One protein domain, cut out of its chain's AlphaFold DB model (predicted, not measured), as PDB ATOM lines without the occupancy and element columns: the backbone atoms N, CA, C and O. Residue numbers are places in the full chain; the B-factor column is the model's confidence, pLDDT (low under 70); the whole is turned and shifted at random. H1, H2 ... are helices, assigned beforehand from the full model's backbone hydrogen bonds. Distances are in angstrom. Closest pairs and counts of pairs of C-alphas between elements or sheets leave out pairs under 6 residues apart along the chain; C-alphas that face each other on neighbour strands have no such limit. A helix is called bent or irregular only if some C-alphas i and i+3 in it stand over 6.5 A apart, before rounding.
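Overview. This is residues 292 to 339 and 348 to 373 of the 401 residues of an uncharacterized protein of Mytilus galloprovincialis (UniProt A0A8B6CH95). One very long helix, H1, makes the length of a thin rod, and a shorter helix, H2, packs along its later part, running back the opposite way. The first stretch of H1, residues 292 to 310, sticks out alone as a free arm. The printed part has 74 residues, with two named helices in the order H1, H2 and no named strand, and its class is all helix. It is extended, with a radius of gyration of the C-alphas of 19.7 A, and it spans 71 by 18 by 13 A.

Along the chain. H1 takes residues 292 to 337 and is 67.9 A long from first to last C-alpha. It begins at C-alpha 292 (35.171, 17.059, 30.656) and ends at C-alpha 337 (32.333, -48.985, 45.991). H2 takes residues 348 to 373 and is 37.2 A long, ending at C-alpha 373 (24.498, -12.752, 27.629). Neither helix is bent.

Arrangement. H1 touches H2 with residues 318 to 336 alone. The closest C-alphas of the two are those of Gly 328 and Gly 353, 5.4 A apart. Their lines stand at a shallow tilt of 21 degrees, and they run opposite ways. Residues 292 to 310 of H1 stand free. In H1 and H2 every O i to N i+4 pair is within hydrogen-bond range.

Size, cuts and confidence. The two C-alphas farthest apart are those of Glu 292 and Met 339, at 71.3 A. Without the free stretch, the body has 55 residues and spans 43 by 17 by 11 A. Residues 340 to 347 are not printed, and C-alphas 339 and 348 are 12.4 A apart across this cut, which lies in the link from H1 to H2. The mean pLDDT of the printed part is 72.6, and 32 residues are under 70, among them residues 310 to 319, 334 to 339, 348 to 351 and 365 to 373.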
ATOM      1  N   GLU A 292      35.912  18.158  31.292       93.06
ATOM      2  CA  GLU A 292      35.171  17.059  30.656       93.06
ATOM      3  C   GLU A 292      36.070  15.846  30.369       93.06
ATOM      4  O   GLU A 292      35.693  14.707  30.653       93.06
ATOM      5  N   ILE A 293      37.294  16.072  29.877       91.94
ATOM      6  CA  ILE A 293      38.277  14.999  29.646       91.94
ATOM      7  C   ILE A 293      38.666  14.319  30.967       91.94
ATOM      8  O   ILE A 293      38.792  13.092  31.019       91.94
ATOM      9  N   LEU A 294      38.835  15.090  32.048       93.62
ATOM     10  CA  LEU A 294      39.129  14.546  33.376       93.62
ATOM     11  C   LEU A 294      37.956  13.735  33.937       93.62
ATOM     12  O   LEU A 294      38.176  12.645  34.470       93.62
ATOM     13  N   GLU A 295      36.719  14.219  33.796       95.25
ATOM     14  CA  GLU A 295      35.522  13.477  34.206       95.25
ATOM     15  C   GLU A 295      35.410  12.157  33.438       95.25
ATOM     16  O   GLU A 295      35.275  11.091  34.050       95.25
ATOM     17  N   LEU A 296      35.560  12.204  32.112       93.75
ATOM     18  CA  LEU A 296      35.553  11.019  31.263       93.75
ATOM     19  C   LEU A 296      36.655  10.032  31.675       93.75
ATOM     20  O   LEU A 296      36.393   8.838  31.824       93.75
ATOM     21  N   GLY A 297      37.869  10.520  31.942       93.44
ATOM     22  CA  GLY A 297      38.979   9.703  32.434       93.44
ATOM     23  C   GLY A 297      38.665   9.013  33.766       93.44
ATOM     24  O   GLY A 297      38.906   7.813  33.921       93.44
ATOM     25  N   ILE A 298      38.058   9.727  34.719       94.81
ATOM     26  CA  ILE A 298      37.627   9.159  36.007       94.81
ATOM     27  C   ILE A 298      36.542   8.095  35.799       94.81
ATOM     28  O   ILE A 298      36.592   7.034  36.433       94.81
ATOM     29  N   LEU A 299      35.570   8.346  34.919       92.31
ATOM     30  CA  LEU A 299      34.511   7.390  34.594       92.31
ATOM     31  C   LEU A 299      35.080   6.118  33.955       92.31
ATOM     32  O   LEU A 299      34.724   5.018  34.385       92.31
ATOM     33  N   ILE A 300      36.023   6.250  33.019       92.25
ATOM     34  CA  ILE A 300      36.724   5.120  32.396       92.25
ATOM     35  C   ILE A 300      37.499   4.320  33.450       92.25
ATOM     36  O   ILE A 300      37.356   3.099  33.525       92.25
ATOM     37  N   LEU A 301      38.260   4.977  34.331       91.75
ATOM     38  CA  LEU A 301      38.998   4.298  35.404       91.75
ATOM     39  C   LEU A 301      38.065   3.546  36.369       91.75
ATOM     40  O   LEU A 301      38.369   2.424  36.789       91.75
ATOM     41  N   ARG A 302      36.907   4.128  36.706       91.25
ATOM     42  CA  ARG A 302      35.872   3.457  37.510       91.25
ATOM     43  C   ARG A 302      35.273   2.263  36.774       91.25
ATOM     44  O   ARG A 302      35.068   1.217  37.391       91.25
ATOM     45  N   PHE A 303      35.018   2.395  35.475       87.19
ATOM     46  CA  PHE A 303      34.487   1.319  34.647       87.19
ATOM     47  C   PHE A 303      35.466   0.143  34.552       87.19
ATOM     48  O   PHE A 303      35.069  -0.995  34.804       87.19
ATOM     49  N   ILE A 304      36.753   0.414  34.307       86.88
ATOM     50  CA  ILE A 304      37.811  -0.606  34.258       86.88
ATOM     51  C   ILE A 304      37.906  -1.342  35.600       86.88
ATOM     52  O   ILE A 304      37.845  -2.572  35.624       86.88
ATOM     53  N   LYS A 305      37.934  -0.625  36.735       86.06
ATOM     54  CA  LYS A 305      37.924  -1.259  38.068       86.06
ATOM     55  C   LYS A 305      36.686  -2.136  38.285       86.06
ATOM     56  O   LYS A 305      36.804  -3.258  38.774       86.06
ATOM     57  N   LYS A 306      35.499  -1.662  37.897       79.88
ATOM     58  CA  LYS A 306      34.239  -2.409  38.055       79.88
ATOM     59  C   LYS A 306      34.166  -3.637  37.137       79.88
ATOM     60  O   LYS A 306      33.521  -4.621  37.500       79.88
ATOM     61  N   ARG A 307      34.814  -3.595  35.966       74.38
ATOM     62  CA  ARG A 307      34.939  -4.727  35.034       74.38
ATOM     63  C   ARG A 307      35.924  -5.776  35.561       74.38
ATOM     64  O   ARG A 307      35.555  -6.944  35.614       74.38
ATOM     65  N   SER A 308      37.099  -5.373  36.050       66.81
ATOM     66  CA  SER A 308      38.075  -6.298  36.654       66.81
ATOM     67  C   SER A 308      37.522  -7.024  37.886       66.81
ATOM     68  O   SER A 308      37.726  -8.225  38.025       66.81
ATOM     69  N   VAL A 309      36.756  -6.341  38.746       70.25
ATOM     70  CA  VAL A 309      36.128  -6.974  39.923       70.25
ATOM     71  C   VAL A 309      35.023  -7.962  39.527       70.25
ATOM     72  O   VAL A 309      34.906  -9.026  40.136       70.25
ATOM     73  N   ARG A 310      34.222  -7.657  38.495       62.16
ATOM     74  CA  ARG A 310      33.173  -8.576  38.016       62.16
ATOM     75  C   ARG A 310      33.754  -9.852  37.407       62.16
ATOM     76  O   ARG A 310      33.254 -10.929  37.727       62.16
ATOM     77  N   LEU A 311      34.819  -9.742  36.612       61.06
ATOM     78  CA  LEU A 311      35.501 -10.905  36.029       61.06
ATOM     79  C   LEU A 311      36.077 -11.814  37.125       61.06
ATOM     80  O   LEU A 311      35.743 -12.995  37.159       61.06
ATOM     81  N   LEU A 312      36.780 -11.247  38.112       61.28
ATOM     82  CA  LEU A 312      37.290 -12.007  39.264       61.28
ATOM     83  C   LEU A 312      36.178 -12.696  40.071       61.28
ATOM     84  O   LEU A 312      36.338 -13.835  40.501       61.28
ATOM     85  N   SER A 313      35.026 -12.040  40.256       61.47
ATOM     86  CA  SER A 313      33.894 -12.648  40.973       61.47
ATOM     87  C   SER A 313      33.237 -13.804  40.211       61.47
ATOM     88  O   SER A 313      32.663 -14.695  40.833       61.47
ATOM     89  N   THR A 314      33.312 -13.792  38.877       60.59
ATOM     90  CA  THR A 314      32.708 -14.823  38.022       60.59
ATOM     91  C   THR A 314      33.623 -16.042  37.933       60.59
ATOM     92  O   THR A 314      33.145 -17.167  38.045       60.59
ATOM     93  N   ASP A 315      34.939 -15.827  37.852       60.72
ATOM     94  CA  ASP A 315      35.926 -16.910  37.918       60.72
ATOM     95  C   ASP A 315      35.934 -17.599  39.290       60.72
ATOM     96  O   ASP A 315      36.005 -18.826  39.362       60.72
ATOM     97  N   HIS A 316      35.774 -16.842  40.384       68.50
ATOM     98  CA  HIS A 316      35.678 -17.429  41.722       68.50
ATOM     99  C   HIS A 316      34.433 -18.317  41.891       68.50
ATOM    100  O   HIS A 316      34.534 -19.418  42.430       68.50
ATOM    101  N   LYS A 317      33.269 -17.880  41.384       64.06
ATOM    102  CA  LYS A 317      32.028 -18.673  41.438       64.06
ATOM    103  C   LYS A 317      32.091 -19.934  40.581       64.06
ATOM    104  O   LYS A 317      31.624 -20.978  41.028       64.06
ATOM    105  N   ARG A 318      32.737 -19.869  39.409       65.19
ATOM    106  CA  ARG A 318      32.964 -21.055  38.574       65.19
ATOM    107  C   ARG A 318      33.855 -22.080  39.275       65.19
ATOM    108  O   ARG A 318      33.526 -23.260  39.253       65.19
ATOM    109  N   GLY A 319      34.930 -21.633  39.932       65.25
ATOM    110  CA  GLY A 319      35.788 -22.514  40.733       65.25
ATOM    111  C   GLY A 319      35.012 -23.222  41.849       65.25
ATOM    112  O   GLY A 319      35.092 -24.436  41.986       65.25
ATOM    113  N   GLU A 320      34.159 -22.491  42.575       71.75
ATOM    114  CA  GLU A 320      33.327 -23.073  43.638       71.75
ATOM    115  C   GLU A 320      32.267 -24.063  43.103       71.75
ATOM    116  O   GLU A 320      31.893 -25.022  43.784       71.75
ATOM    117  N   ALA A 321      31.760 -23.850  41.885       67.19
ATOM    118  CA  ALA A 321      30.816 -24.754  41.227       67.19
ATOM    119  C   ALA A 321      31.493 -26.034  40.693       67.19
ATOM    120  O   ALA A 321      30.908 -27.116  40.788       67.19
ATOM    121  N   GLU A 322      32.723 -25.930  40.180       72.81
ATOM    122  CA  GLU A 322      33.547 -27.075  39.769       72.81
ATOM    123  C   GLU A 322      33.934 -27.953  40.975       72.81
ATOM    124  O   GLU A 322      33.802 -29.178  40.907       72.81
ATOM    125  N   ASP A 323      34.290 -27.355  42.115       77.69
ATOM    126  CA  ASP A 323      34.588 -28.096  43.350       77.69
ATOM    127  C   ASP A 323      33.366 -28.881  43.860       77.69
ATOM    128  O   ASP A 323      33.460 -30.069  44.178       77.69
ATOM    129  N   LYS A 324      32.175 -28.262  43.851       76.56
ATOM    130  CA  LYS A 324      30.916 -28.931  44.234       76.56
ATOM    131  C   LYS A 324      30.542 -30.079  43.294       76.56
ATOM    132  O   LYS A 324      29.912 -31.046  43.730       76.56
ATOM    133  N   LEU A 325      30.888 -29.979  42.011       77.25
ATOM    134  CA  LEU A 325      30.686 -31.056  41.040       77.25
ATOM    135  C   LEU A 325      31.612 -32.246  41.338       77.25
ATOM    136  O   LEU A 325      31.149 -33.389  41.356       77.25
ATOM    137  N   ASN A 326      32.886 -31.975  41.629       77.00
ATOM    138  CA  ASN A 326      33.881 -32.993  41.971       77.00
ATOM    139  C   ASN A 326      33.532 -33.728  43.279       77.00
ATOM    140  O   ASN A 326      33.628 -34.956  43.341       77.00
ATOM    141  N   ASP A 327      33.041 -33.016  44.295       78.44
ATOM    142  CA  ASP A 327      32.565 -33.622  45.546       78.44
ATOM    143  C   ASP A 327      31.345 -34.533  45.342       78.44
ATOM    144  O   ASP A 327      31.274 -35.625  45.918       78.44
ATOM    145  N   GLY A 328      30.396 -34.125  44.491       75.81
ATOM    146  CA  GLY A 328      29.238 -34.949  44.127       75.81
ATOM    147  C   GLY A 328      29.641 -36.247  43.417       75.81
ATOM    148  O   GLY A 328      29.149 -37.323  43.761       75.81
ATOM    149  N   LEU A 329      30.590 -36.165  42.481       75.19
ATOM    150  CA  LEU A 329      31.178 -37.326  41.802       75.19
ATOM    151  C   LEU A 329      31.865 -38.280  42.788       75.19
ATOM    152  O   LEU A 329      31.642 -39.491  42.737       75.19
ATOM    153  N   ASN A 330      32.636 -37.744  43.735       74.12
ATOM    154  CA  ASN A 330      33.306 -38.539  44.763       74.12
ATOM    155  C   ASN A 330      32.318 -39.248  45.709       74.12
ATOM    156  O   ASN A 330      32.585 -40.377  46.127       74.12
ATOM    157  N   GLN A 331      31.172 -38.633  46.032       73.38
ATOM    158  CA  GLN A 331      30.104 -39.289  46.806       73.38
ATOM    159  C   GLN A 331      29.491 -40.473  46.048       73.38
ATOM    160  O   GLN A 331      29.314 -41.539  46.633       73.38
ATOM    161  N   ILE A 332      29.244 -40.333  44.741       69.25
ATOM    162  CA  ILE A 332      28.729 -41.433  43.911       69.25
ATOM    163  C   ILE A 332      29.741 -42.579  43.823       69.25
ATOM    164  O   ILE A 332      29.358 -43.734  43.985       69.25
ATOM    165  N   ILE A 333      31.028 -42.281  43.612       70.81
ATOM    166  CA  ILE A 333      32.083 -43.306  43.547       70.81
ATOM    167  C   ILE A 333      32.185 -44.070  44.877       70.81
ATOM    168  O   ILE A 333      32.314 -45.294  44.876       70.81
ATOM    169  N   LYS A 334      32.066 -43.378  46.022       68.00
ATOM    170  CA  LYS A 334      32.014 -44.021  47.347       68.00
ATOM    171  C   LYS A 334      30.778 -44.905  47.517       68.00
ATOM    172  O   LYS A 334      30.920 -46.034  47.975       68.00
ATOM    173  N   GLY A 335      29.603 -44.429  47.101       61.81
ATOM    174  CA  GLY A 335      28.369 -45.221  47.114       61.81
ATOM    175  C   GLY A 335      28.444 -46.449  46.202       61.81
ATOM    176  O   GLY A 335      27.954 -47.513  46.560       61.81
ATOM    177  N   PHE A 336      29.125 -46.339  45.057       62.84
ATOM    178  CA  PHE A 336      29.331 -47.454  44.131       62.84
ATOM    179  C   PHE A 336      30.292 -48.511  44.689       62.84
ATOM    180  O   PHE A 336      30.013 -49.702  44.596       62.84
ATOM    181  N   ASN A 337      31.373 -48.083  45.344       62.69
ATOM    182  CA  ASN A 337      32.333 -48.985  45.991       62.69
ATOM    183  C   ASN A 337      31.804 -49.618  47.296       62.69
ATOM    184  O   ASN A 337      32.381 -50.596  47.767       62.69
ATOM    185  N   GLY A 338      30.726 -49.080  47.878       56.62
ATOM    186  CA  GLY A 338      30.050 -49.616  49.066       56.62
ATOM    187  C   GLY A 338      28.931 -50.624  48.777       56.62
ATOM    188  O   GLY A 338      28.351 -51.166  49.714       56.62
ATOM    189  N   MET A 339      28.608 -50.899  47.509       52.53
ATOM    190  CA  MET A 339      27.570 -51.867  47.143       52.53
ATOM    191  C   MET A 339      28.119 -53.298  47.126       52.53
ATOM    192  O   MET A 339      28.371 -53.858  46.065       52.53
ATOM    193  N   THR A 348      19.338 -44.326  48.223       60.31
ATOM    194  CA  THR A 348      19.056 -42.945  48.632       60.31
ATOM    195  C   THR A 348      20.287 -42.046  48.539       60.31
ATOM    196  O   THR A 348      20.165 -40.950  48.000       60.31
ATOM    197  N   GLU A 349      21.473 -42.509  48.951       62.00
ATOM    198  CA  GLU A 349      22.725 -41.740  48.807       62.00
ATOM    199  C   GLU A 349      23.138 -41.561  47.340       62.00
ATOM    200  O   GLU A 349      23.535 -40.471  46.930       62.00
ATOM    201  N   PHE A 350      22.977 -42.601  46.518       62.66
ATOM    202  CA  PHE A 350      23.235 -42.525  45.078       62.66
ATOM    203  C   PHE A 350      22.306 -41.523  44.372       62.66
ATOM    204  O   PHE A 350      22.760 -40.700  43.572       62.66
ATOM    205  N   ASN A 351      21.009 -41.545  44.702       65.62
ATOM    206  CA  ASN A 351      20.036 -40.593  44.162       65.62
ATOM    207  C   ASN A 351      20.285 -39.156  44.657       65.62
ATOM    208  O   ASN A 351      20.094 -38.211  43.891       65.62
ATOM    209  N   ASP A 352      20.740 -38.971  45.901       71.25
ATOM    210  CA  ASP A 352      21.124 -37.653  46.427       71.25
ATOM    211  C   ASP A 352      22.372 -37.095  45.714       71.25
ATOM    212  O   ASP A 352      22.396 -35.928  45.317       71.25
ATOM    213  N   GLY A 353      23.372 -37.943  45.445       70.88
ATOM    214  CA  GLY A 353      24.556 -37.585  44.656       70.88
ATOM    215  C   GLY A 353      24.219 -37.166  43.219       70.88
ATOM    216  O   GLY A 353      24.695 -36.132  42.745       70.88
ATOM    217  N   LEU A 354      23.337 -37.910  42.542       70.19
ATOM    218  CA  LEU A 354      22.845 -37.565  41.200       70.19
ATOM    219  C   LEU A 354      22.104 -36.222  41.174       70.19
ATOM    220  O   LEU A 354      22.340 -35.404  40.282       70.19
ATOM    221  N   ASN A 355      21.252 -35.959  42.170       72.62
ATOM    222  CA  ASN A 355      20.541 -34.685  42.287       72.62
ATOM    223  C   ASN A 355      21.494 -33.507  42.546       72.62
ATOM    224  O   ASN A 355      21.282 -32.419  42.002       72.62
ATOM    225  N   LYS A 356      22.569 -33.707  43.323       75.12
ATOM    226  CA  LYS A 356      23.616 -32.690  43.518       75.12
ATOM    227  C   LYS A 356      24.362 -32.376  42.221       75.12
ATOM    228  O   LYS A 356      24.523 -31.200  41.908       75.12
ATOM    229  N   ILE A 357      24.741 -33.387  41.434       75.12
ATOM    230  CA  ILE A 357      25.392 -33.187  40.126       75.12
ATOM    231  C   ILE A 357      24.470 -32.438  39.161       75.12
ATOM    232  O   ILE A 357      24.894 -31.449  38.569       75.12
ATOM    233  N   LEU A 358      23.203 -32.852  39.039       72.50
ATOM    234  CA  LEU A 358      22.212 -32.168  38.199       72.50
ATOM    235  C   LEU A 358      22.066 -30.691  38.581       72.50
ATOM    236  O   LEU A 358      22.000 -29.824  37.712       72.50
ATOM    237  N   LYS A 359      22.076 -30.384  39.882       75.69
ATOM    238  CA  LYS A 359      22.011 -29.005  40.372       75.69
ATOM    239  C   LYS A 359      23.277 -28.208  40.042       75.69
ATOM    240  O   LYS A 359      23.151 -27.057  39.631       75.69
ATOM    241  N   SER A 360      24.464 -28.802  40.170       74.81
ATOM    242  CA  SER A 360      25.738 -28.158  39.811       74.81
ATOM    243  C   SER A 360      25.880 -27.942  38.301       74.81
ATOM    244  O   SER A 360      26.287 -26.864  37.882       74.81
ATOM    245  N   ILE A 361      25.465 -28.905  37.468       72.94
ATOM    246  CA  ILE A 361      25.446 -28.770  36.000       72.94
ATOM    247  C   ILE A 361      24.474 -27.668  35.572       72.94
ATOM    248  O   ILE A 361      24.827 -26.840  34.732       72.94
ATOM    249  N   ASN A 362      23.281 -27.609  36.171       72.44
ATOM    250  CA  ASN A 362      22.313 -26.537  35.915       72.44
ATOM    251  C   ASN A 362      22.845 -25.161  36.355       72.44
ATOM    252  O   ASN A 362      22.561 -24.154  35.713       72.44
ATOM    253  N   MET A 363      23.636 -25.106  37.430       73.81
ATOM    254  CA  MET A 363      24.274 -23.871  37.891       73.81
ATOM    255  C   MET A 363      25.392 -23.427  36.933       73.81
ATOM    256  O   MET A 363      25.404 -22.272  36.523       73.81
ATOM    257  N   LEU A 364      26.252 -24.350  36.484       71.81
ATOM    258  CA  LEU A 364      27.307 -24.080  35.499       71.81
ATOM    259  C   LEU A 364      26.739 -23.669  34.133       71.81
ATOM    260  O   LEU A 364      27.249 -22.739  33.516       71.81
ATOM    261  N   THR A 365      25.662 -24.309  33.669       66.38
ATOM    262  CA  THR A 365      24.985 -23.934  32.412       66.38
ATOM    263  C   THR A 365      24.285 -22.580  32.516       66.38
ATOM    264  O   THR A 365      24.395 -21.783  31.589       66.38
ATOM    265  N   ALA A 366      23.655 -22.258  33.652       67.38
ATOM    266  CA  ALA A 366      23.103 -20.924  33.897       67.38
ATOM    267  C   ALA A 366      24.197 -19.840  33.957       67.38
ATOM    268  O   ALA A 366      23.993 -18.727  33.471       67.38
ATOM    269  N   GLU A 367      25.371 -20.151  34.514       68.62
ATOM    270  CA  GLU A 367      26.525 -19.245  34.538       68.62
ATOM    271  C   GLU A 367      27.183 -19.087  33.159       68.62
ATOM    272  O   GLU A 367      27.613 -17.988  32.809       68.62
ATOM    273  N   GLN A 368      27.204 -20.142  32.340       63.62
ATOM    274  CA  GLN A 368      27.660 -20.090  30.950       63.62
ATOM    275  C   GLN A 368      26.726 -19.227  30.094       63.62
ATOM    276  O   GLN A 368      27.181 -18.307  29.426       63.62
ATOM    277  N   GLN A 369      25.415 -19.418  30.243       63.00
ATOM    278  CA  GLN A 369      24.401 -18.613  29.569       63.00
ATOM    279  C   GLN A 369      24.422 -17.143  30.025       63.00
ATOM    280  O   GLN A 369      24.109 -16.237  29.254       63.00
ATOM    281  N   LYS A 370      24.832 -16.876  31.272       62.31
ATOM    282  CA  LYS A 370      25.053 -15.515  31.772       62.31
ATOM    283  C   LYS A 370      26.304 -14.866  31.171       62.31
ATOM    284  O   LYS A 370      26.241 -13.686  30.843       62.31
ATOM    285  N   ARG A 371      27.395 -15.620  30.966       62.12
ATOM    286  CA  ARG A 371      28.579 -15.138  30.228       62.12
ATOM    287  C   ARG A 371      28.246 -14.801  28.777       62.12
ATOM    288  O   ARG A 371      28.587 -13.706  28.350       62.12
ATOM    289  N   ASP A 372      27.512 -15.665  28.080       55.34
ATOM    290  CA  ASP A 372      27.111 -15.429  26.685       55.34
ATOM    291  C   ASP A 372      26.190 -14.196  26.560       55.34
ATOM    292  O   ASP A 372      26.274 -13.423  25.604       55.34
ATOM    293  N   ASN A 373      25.338 -13.952  27.563       56.50
ATOM    294  CA  ASN A 373      24.498 -12.752  27.629       56.50
ATOM    295  C   ASN A 373      25.294 -11.474  27.956       56.50
ATOM    296  O   ASN A 373      25.010 -10.428  27.375       56.50
TER     297      ASN A 373